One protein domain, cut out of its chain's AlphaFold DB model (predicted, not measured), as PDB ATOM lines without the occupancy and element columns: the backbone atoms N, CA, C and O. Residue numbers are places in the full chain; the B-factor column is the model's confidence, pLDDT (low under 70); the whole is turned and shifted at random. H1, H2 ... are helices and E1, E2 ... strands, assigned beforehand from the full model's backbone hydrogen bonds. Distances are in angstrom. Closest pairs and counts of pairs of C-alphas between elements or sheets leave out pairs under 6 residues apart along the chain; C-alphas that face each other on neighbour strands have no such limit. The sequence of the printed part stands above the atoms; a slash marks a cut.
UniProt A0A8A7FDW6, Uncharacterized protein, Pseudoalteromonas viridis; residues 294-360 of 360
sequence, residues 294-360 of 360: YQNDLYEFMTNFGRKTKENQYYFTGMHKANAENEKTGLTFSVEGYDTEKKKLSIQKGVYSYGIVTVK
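Overview. This is residues 294 to 360 of the 360 residues of an uncharacterized protein of Pseudoalteromonas viridis (UniProt A0A8A7FDW6). What does one see? Little regular structure: helix H1, a hairpin of strands E1 and E2 in the middle, and loops reaching to both ends. What is its make-up? The 67 printed residues include H1, E1 and E2 in that order, a mixed class, with under half in named elements. How compact is it? It is loose, radius of gyration of the C-alphas 14.6 A, spanning 47 by 25 by 17 A.

Arrangement. Where is the helix? H1, residues 298 to 305, with every O i to N i+4 pair within hydrogen-bond range, is apart from E2, residues 355 to 359. How do the strands pair? E1, residues 331 to 335, and E2 are antiparallel at 153 degrees; N 334 and O 356 are within hydrogen-bond range, 2.8 A.

Along the chain. Where does H1 begin? C-alpha 298 is at (230.911, 277.222, 274.323); H1 is 10.2 A long. Where does E2 end? C-alpha 359 is at (222.536, 282.205, 261.236); E1 measures 12.9 A, E2 13.2 A.

Size, cuts and confidence. Is it continuous? The printed part has no cut; both links are long. Where is pLDDT under 70? Residues 345 to 356 and 359 to 360.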
ATOM      1  N   TYR A 294     226.091 279.564 272.693       87.44
ATOM      2  CA  TYR A 294     227.204 280.137 273.469       87.44
ATOM      3  C   TYR A 294     227.108 279.835 274.973       87.44
ATOM      4  O   TYR A 294     228.097 279.473 275.601       87.44
ATOM      5  N   GLN A 295     225.910 279.986 275.546       87.38
ATOM      6  CA  GLN A 295     225.670 279.812 276.978       87.38
ATOM      7  C   GLN A 295     225.484 278.337 277.370       87.38
ATOM      8  O   GLN A 295     225.749 277.977 278.516       87.38
ATOM      9  N   ASN A 296     225.033 277.495 276.437       87.44
ATOM     10  CA  ASN A 296     224.806 276.067 276.666       87.44
ATOM     11  C   ASN A 296     226.079 275.228 276.475       87.44
ATOM     12  O   ASN A 296     226.372 274.375 277.307       87.44
ATOM     13  N   ASP A 297     226.815 275.471 275.389       87.38
ATOM     14  CA  ASP A 297     228.051 274.779 275.025       87.38
ATOM     15  C   ASP A 297     228.969 275.723 274.222       87.38
ATOM     16  O   ASP A 297     228.844 275.918 273.008       87.38
ATOM     17  N   LEU A 298     229.934 276.318 274.926       85.38
ATOM     18  CA  LEU A 298     230.911 277.222 274.323       85.38
ATOM     19  C   LEU A 298     231.800 276.511 273.292       85.38
ATOM     20  O   LEU A 298     232.214 277.131 272.312       85.38
ATOM     21  N   TYR A 299     232.109 275.228 273.491       85.88
ATOM     22  CA  TYR A 299     232.952 274.480 272.562       85.88
ATOM     23  C   TYR A 299     232.216 274.241 271.243       85.88
ATOM     24  O   TYR A 299     232.781 274.470 270.169       85.88
ATOM     25  N   GLU A 300     230.941 273.861 271.317       88.69
ATOM     26  CA  GLU A 300     230.059 273.759 270.155       88.69
ATOM     27  C   GLU A 300     229.940 275.112 269.439       88.69
ATOM     28  O   GLU A 300     230.143 275.188 268.226       88.69
ATOM     29  N   PHE A 301     229.707 276.203 270.179       89.12
ATOM     30  CA  PHE A 301     229.648 277.549 269.606       89.12
ATOM     31  C   PHE A 301     230.933 277.906 268.845       89.12
ATOM     32  O   PHE A 301     230.878 278.344 267.694       89.12
ATOM     33  N   MET A 302     232.099 277.703 269.461       89.38
ATOM     34  CA  MET A 302     233.387 278.024 268.844       89.38
ATOM     35  C   MET A 302     233.690 277.125 267.644       89.38
ATOM     36  O   MET A 302     234.305 277.590 266.688       89.38
ATOM     37  N   THR A 303     233.243 275.870 267.665       87.19
ATOM     38  CA  THR A 303     233.418 274.938 266.545       87.19
ATOM     39  C   THR A 303     232.522 275.302 265.362       87.19
ATOM     40  O   THR A 303     232.972 275.232 264.220       87.19
ATOM     41  N   ASN A 304     231.287 275.739 265.629       86.81
ATOM     42  CA  ASN A 304     230.307 276.084 264.599       86.81
ATOM     43  C   ASN A 304     230.518 277.489 264.015       86.81
ATOM     44  O   ASN A 304     230.298 277.696 262.825       86.81
ATOM     45  N   PHE A 305     230.934 278.457 264.839       87.00
ATOM     46  CA  PHE A 305     230.964 279.877 264.459       87.00
ATOM     47  C   PHE A 305     232.345 280.526 264.558       87.00
ATOM     48  O   PHE A 305     232.575 281.586 263.975       87.00
ATOM     49  N   GLY A 306     233.272 279.923 265.301       87.50
ATOM     50  CA  GLY A 306     234.639 280.410 265.431       87.50
ATOM     51  C   GLY A 306     235.496 280.063 264.214       87.50
ATOM     52  O   GLY A 306     235.312 279.056 263.535       87.50
ATOM     53  N   ARG A 307     236.506 280.892 263.955       86.06
ATOM     54  CA  ARG A 307     237.526 280.625 262.945       86.06
ATOM     55  C   ARG A 307     238.719 279.922 263.578       86.06
ATOM     56  O   ARG A 307     239.337 280.450 264.501       86.06
ATOM     57  N   LYS A 308     239.111 278.790 263.000       86.44
ATOM     58  CA  LYS A 308     240.347 278.094 263.358       86.44
ATOM     59  C   LYS A 308     241.572 278.815 262.779       86.44
ATOM     60  O   LYS A 308     241.604 279.158 261.593       86.44
ATOM     61  N   THR A 309     242.582 279.067 263.603       84.88
ATOM     62  CA  THR A 309     243.880 279.604 263.177       84.88
ATOM     63  C   THR A 309     244.808 278.482 262.728       84.88
ATOM     64  O   THR A 309     244.533 277.298 262.928       84.88
ATOM     65  N   LYS A 310     245.948 278.858 262.139       85.06
ATOM     66  CA  LYS A 310     247.005 277.910 261.753       85.06
ATOM     67  C   LYS A 310     247.580 277.140 262.950       85.06
ATOM     68  O   LYS A 310     248.092 276.046 262.772       85.06
ATOM     69  N   GLU A 311     247.451 277.690 264.155       90.06
ATOM     70  CA  GLU A 311     247.943 277.116 265.413       90.06
ATOM     71  C   GLU A 311     246.867 276.290 266.144       90.06
ATOM     72  O   GLU A 311     246.972 276.049 267.342       90.06
ATOM     73  N   ASN A 312     245.804 275.870 265.446       83.25
ATOM     74  CA  ASN A 312     244.665 275.131 266.009       83.25
ATOM     75  C   ASN A 312     243.899 275.856 267.137       83.25
ATOM     76  O   ASN A 312     243.126 275.223 267.852       83.25
ATOM     77  N   GLN A 313     244.042 277.175 267.264       85.31
ATOM     78  CA  GLN A 313     243.224 277.982 268.171       85.31
ATOM     79  C   GLN A 313     241.940 278.432 267.471       85.31
ATOM     80  O   GLN A 313     241.951 278.692 266.267       85.31
ATOM     81  N   TYR A 314     240.843 278.567 268.209       84.94
ATOM     82  CA  TYR A 314     239.587 279.092 267.678       84.94
ATOM     83  C   TYR A 314     239.383 280.533 268.138       84.94
ATOM     84  O   TYR A 314     239.473 280.825 269.327       84.94
ATOM     85  N   TYR A 315     239.075 281.423 267.198       86.56
ATOM     86  CA  TYR A 315     238.746 282.818 267.474       86.56
ATOM     87  C   TYR A 315     237.380 283.156 266.901       86.56
ATOM     88  O   TYR A 315     237.131 282.977 265.709       86.56
ATOM     89  N   PHE A 316     236.519 283.719 267.738       87.69
ATOM     90  CA  PHE A 316     235.305 284.382 267.297       87.69
ATOM     91  C   PHE A 316     235.515 285.893 267.417       87.69
ATOM     92  O   PHE A 316     235.422 286.468 268.497       87.69
ATOM     93  N   THR A 317     235.908 286.524 266.311       84.31
ATOM     94  CA  THR A 317     236.296 287.942 266.281       84.31
ATOM     95  C   THR A 317     235.744 288.625 265.041       84.31
ATOM     96  O   THR A 317     235.825 288.074 263.944       84.31
ATOM     97  N   GLY A 318     235.284 289.863 265.184       83.06
ATOM     98  CA  GLY A 318     234.781 290.664 264.073       83.06
ATOM     99  C   GLY A 318     233.838 291.750 264.571       83.06
ATOM    100  O   GLY A 318     233.226 291.613 265.626       83.06
ATOM    101  N   MET A 319     233.725 292.846 263.824       86.75
ATOM    102  CA  MET A 319     232.719 293.861 264.124       86.75
ATOM    103  C   MET A 319     231.372 293.401 263.561       86.75
ATOM    104  O   MET A 319     231.191 293.363 262.344       86.75
ATOM    105  N   HIS A 320     230.434 293.068 264.442       88.12
ATOM    106  CA  HIS A 320     229.042 292.824 264.075       88.12
ATOM    107  C   HIS A 320     228.255 294.116 264.268       88.12
ATOM    108  O   HIS A 320     228.191 294.655 265.371       88.12
ATOM    109  N   LYS A 321     227.694 294.644 263.178       87.50
ATOM    110  CA  LYS A 321     226.823 295.822 263.221       87.50
ATOM    111  C   LYS A 321     225.371 295.360 263.268       87.50
ATOM    112  O   LYS A 321     225.032 294.345 262.668       87.50
ATOM    113  N   ALA A 322     224.534 296.113 263.975       85.69
ATOM    114  CA  ALA A 322     223.117 295.794 264.095       85.69
ATOM    115  C   ALA A 322     222.452 295.692 262.710       85.69
ATOM    116  O   ALA A 322     222.623 296.578 261.871       85.69
ATOM    117  N   ASN A 323     221.700 294.611 262.505       82.50
ATOM    118  CA  ASN A 323     220.950 294.254 261.301       82.50
ATOM    119  C   ASN A 323     221.799 294.188 260.016       82.50
ATOM    120  O   ASN A 323     221.265 294.317 258.916       82.50
ATOM    121  N   ALA A 324     223.113 293.983 260.145       86.44
ATOM    122  CA  ALA A 324     224.019 293.760 259.027       86.44
ATOM    123  C   ALA A 324     224.678 292.386 259.156       86.44
ATOM    124  O   ALA A 324     225.172 292.013 260.225       86.44
ATOM    125  N   GLU A 325     224.699 291.648 258.053       89.12
ATOM    126  CA  GLU A 325     225.400 290.375 257.976       89.12
ATOM    127  C   GLU A 325     226.914 290.615 257.994       89.12
ATOM    128  O   GLU A 325     227.435 291.499 257.310       89.12
ATOM    129  N   ASN A 326     227.630 289.847 258.810       89.06
ATOM    130  CA  ASN A 326     229.083 289.864 258.818       89.06
ATOM    131  C   ASN A 326     229.617 288.843 257.805       89.06
ATOM    132  O   ASN A 326     229.479 287.642 258.013       89.06
ATOM    133  N   GLU A 327     230.299 289.315 256.761       86.31
ATOM    134  CA  GLU A 327     230.824 288.473 255.671       86.31
ATOM    135  C   GLU A 327     231.783 287.365 256.134       86.31
ATOM    136  O   GLU A 327     231.905 286.334 255.480       86.31
ATOM    137  N   LYS A 328     232.497 287.563 257.251       82.75
ATOM    138  CA  LYS A 328     233.487 286.588 257.731       82.75
ATOM    139  C   LYS A 328     232.853 285.440 258.498       82.75
ATOM    140  O   LYS A 328     233.412 284.348 258.490       82.75
ATOM    141  N   THR A 329     231.756 285.698 259.202       84.19
ATOM    142  CA  THR A 329     231.102 284.700 260.058       84.19
ATOM    143  C   THR A 329     229.777 284.201 259.480       84.19
ATOM    144  O   THR A 329     229.253 283.222 259.992       84.19
ATOM    145  N   GLY A 330     229.191 284.890 258.492       85.56
ATOM    146  CA  GLY A 330     227.837 284.617 257.988       85.56
ATOM    147  C   GLY A 330     226.727 284.895 259.013       85.56
ATOM    148  O   GLY A 330     225.605 284.417 258.874       85.56
ATOM    149  N   LEU A 331     227.039 285.637 260.082       88.31
ATOM    150  CA  LEU A 331     226.110 285.882 261.188       88.31
ATOM    151  C   LEU A 331     225.553 287.294 261.112       88.31
ATOM    152  O   LEU A 331     226.285 288.246 260.831       88.31
ATOM    153  N   THR A 332     224.281 287.437 261.469       89.12
ATOM    154  CA  THR A 332     223.626 288.741 261.602       89.12
ATOM    155  C   THR A 332     223.352 289.025 263.071       89.12
ATOM    156  O   THR A 332     222.743 288.206 263.756       89.12
ATOM    157  N   PHE A 333     223.798 290.186 263.557       87.00
ATOM    158  CA  PHE A 333     223.435 290.679 264.885       87.00
ATOM    159  C   PHE A 333     222.164 291.513 264.775       87.00
ATOM    160  O   PHE A 333     222.212 292.659 264.341       87.00
ATOM    161  N   SER A 334     221.029 290.943 265.146       82.19
ATOM    162  CA  SER A 334     219.727 291.598 265.099       82.19
ATOM    163  C   SER A 334     219.400 292.206 266.452       82.19
ATOM    164  O   SER A 334     219.465 291.508 267.456       82.19
ATOM    165  N   VAL A 335     219.026 293.484 266.495       79.12
ATOM    166  CA  VAL A 335     218.609 294.149 267.740       79.12
ATOM    167  C   VAL A 335     217.144 294.531 267.623       79.12
ATOM    168  O   VAL A 335     216.785 295.355 266.777       79.12
ATOM    169  N   GLU A 336     216.290 293.944 268.464       72.75
ATOM    170  CA  GLU A 336     214.869 294.295 268.454       72.75
ATOM    171  C   GLU A 336     214.683 295.772 268.838       72.75
ATOM    172  O   GLU A 336     215.259 296.267 269.811       72.75
ATOM    173  N   GLY A 337     213.892 296.497 268.044       71.44
ATOM    174  CA  GLY A 337     213.656 297.926 268.241       71.44
ATOM    175  C   GLY A 337     214.785 298.836 267.746       71.44
ATOM    176  O   GLY A 337     214.739 300.029 268.009       71.44
ATOM    177  N   TYR A 338     215.799 298.338 267.029       76.19
ATOM    178  CA  TYR A 338     216.783 299.204 266.369       76.19
ATOM    179  C   TYR A 338     216.318 299.625 264.966       76.19
ATOM    180  O   TYR A 338     216.188 298.793 264.069       76.19
ATOM    181  N   ASP A 339     216.096 300.927 264.774       75.38
ATOM    182  CA  ASP A 339     215.790 301.551 263.483       75.38
ATOM    183  C   ASP A 339     217.105 301.839 262.738       75.38
ATOM    184  O   ASP A 339     217.902 302.704 263.128       75.38
ATOM    185  N   THR A 340     217.343 301.085 261.665       73.00
ATOM    186  CA  THR A 340     218.570 301.147 260.858       73.00
ATOM    187  C   THR A 340     218.708 302.440 260.071       73.00
ATOM    188  O   THR A 340     219.832 302.906 259.882       73.00
ATOM    189  N   GLU A 341     217.596 303.035 259.635       79.00
ATOM    190  CA  GLU A 341     217.611 304.285 258.871       79.00
ATOM    191  C   GLU A 341     217.940 305.462 259.788       79.00
ATOM    192  O   GLU A 341     218.807 306.283 259.484       79.00
ATOM    193  N   LYS A 342     217.306 305.506 260.964       80.00
ATOM    194  CA  LYS A 342     217.512 306.582 261.946       80.00
ATOM    195  C   LYS A 342     218.748 306.381 262.815       80.00
ATOM    196  O   LYS A 342     219.108 307.304 263.545       80.00
ATOM    197  N   LYS A 343     219.379 305.201 262.756       79.00
ATOM    198  CA  LYS A 343     220.489 304.772 263.627       79.00
ATOM    199  C   LYS A 343     220.170 304.979 265.108       79.00
ATOM    200  O   LYS A 343     220.992 305.476 265.879       79.00
ATOM    201  N   LYS A 344     218.938 304.654 265.493       74.81
ATOM    202  CA  LYS A 344     218.410 304.867 266.842       74.81
ATOM    203  C   LYS A 344     217.617 303.652 267.273       74.81
ATOM    204  O   LYS A 344     216.933 303.031 266.470       74.81
ATOM    205  N   LEU A 345     217.655 303.360 268.565       68.81
ATOM    206  CA  LEU A 345     216.677 302.461 269.156       68.81
ATOM    207  C   LEU A 345     215.328 303.192 269.184       68.81
ATOM    208  O   LEU A 345     215.182 304.223 269.844       68.81
ATOM    209  N   SER A 346     214.345 302.686 268.444       60.25
ATOM    210  CA  SER A 346     212.941 303.048 268.588       60.25
ATOM    211  C   SER A 346     212.397 302.349 269.829       60.25
ATOM    212  O   SER A 346     211.639 301.385 269.781       60.25
ATOM    213  N   ILE A 347     212.814 302.847 270.991       52.75
ATOM    214  CA  ILE A 347     212.285 302.385 272.266       52.75
ATOM    215  C   ILE A 347     210.838 302.883 272.344       52.75
ATOM    216  O   ILE A 347     210.572 304.015 272.756       52.75
ATOM    217  N   GLN A 348     209.872 302.056 271.945       45.09
ATOM    218  CA  GLN A 348     208.534 302.210 272.503       45.09
ATOM    219  C   GLN A 348     208.672 301.971 274.006       45.09
ATOM    220  O   GLN A 348     209.153 300.911 274.399       45.09
ATOM    221  N   LYS A 349     208.293 302.956 274.839       41.03
ATOM    222  CA  LYS A 349     208.269 302.825 276.310       41.03
ATOM    223  C   LYS A 349     207.741 301.446 276.682       41.03
ATOM    224  O   LYS A 349     206.591 301.129 276.385       41.03
ATOM    225  N   GLY A 350     208.584 300.635 277.294       39.19
ATOM    226  CA  GLY A 350     208.378 299.209 277.207       39.19
ATOM    227  C   GLY A 350     209.567 298.612 276.473       39.19
ATOM    228  O   GLY A 350     210.641 298.669 277.030       39.19
ATOM    229  N   VAL A 351     209.359 297.951 275.338       38.94
ATOM    230  CA  VAL A 351     210.178 296.891 274.696       38.94
ATOM    231  C   VAL A 351     211.681 296.804 275.064       38.94
ATOM    232  O   VAL A 351     212.447 297.740 274.849       38.94
ATOM    233  N   TYR A 352     212.108 295.634 275.573       44.28
ATOM    234  CA  TYR A 352     213.521 295.302 275.749       44.28
ATOM    235  C   TYR A 352     214.145 295.142 274.372       44.28
ATOM    236  O   TYR A 352     213.686 294.326 273.576       44.28
ATOM    237  N   SER A 353     215.233 295.851 274.118       49.03
ATOM    238  CA  SER A 353     216.087 295.540 272.982       49.03
ATOM    239  C   SER A 353     217.032 294.426 273.394       49.03
ATOM    240  O   SER A 353     218.003 294.657 274.110       49.03
ATOM    241  N   TYR A 354     216.736 293.202 272.975       52.09
ATOM    242  CA  TYR A 354     217.713 292.124 273.017       52.09
ATOM    243  C   TYR A 354     218.388 292.011 271.652       52.09
ATOM    244  O   TYR A 354     217.776 292.219 270.601       52.09
ATOM    245  N   GLY A 355     219.682 291.720 271.691       56.16
ATOM    246  CA  GLY A 355     220.452 291.376 270.512       56.16
ATOM    247  C   GLY A 355     220.423 289.866 270.311       56.16
ATOM    248  O   GLY A 355     220.879 289.141 271.192       56.16
ATOM    249  N   ILE A 356     219.912 289.379 269.182       66.88
ATOM    250  CA  ILE A 356     220.089 287.984 268.769       66.88
ATOM    251  C   ILE A 356     221.140 287.942 267.673       66.88
ATOM    252  O   ILE A 356     221.036 288.646 266.673       66.88
ATOM    253  N   VAL A 357     222.133 287.075 267.836       70.19
ATOM    254  CA  VAL A 357     222.999 286.676 266.730       70.19
ATOM    255  C   VAL A 357     222.403 285.417 266.108       70.19
ATOM    256  O   VAL A 357     222.328 284.386 266.772       70.19
ATOM    257  N   THR A 358     221.947 285.502 264.861       71.19
ATOM    258  CA  THR A 358     221.371 284.363 264.130       71.19
ATOM    259  C   THR A 358     222.208 284.002 262.911       71.19
ATOM    260  O   THR A 358     222.823 284.868 262.281       71.19
ATOM    261  N   VAL A 359     222.177 282.716 262.565       63.50
ATOM    262  CA  VAL A 359     222.536 282.205 261.236       63.50
ATOM    263  C   VAL A 359     221.319 282.415 260.337       63.50
ATOM    264  O   VAL A 359     220.196 282.208 260.803       63.50
ATOM    265  N   LYS A 360     221.515 282.884 259.104       50.28
ATOM    266  CA  LYS A 360     220.439 282.882 258.104       50.28
ATOM    267  C   LYS A 360     220.199 281.483 257.560       50.28
ATOM    268  O   LYS A 360     221.205 280.776 257.338       50.28
TER     269      LYS A 360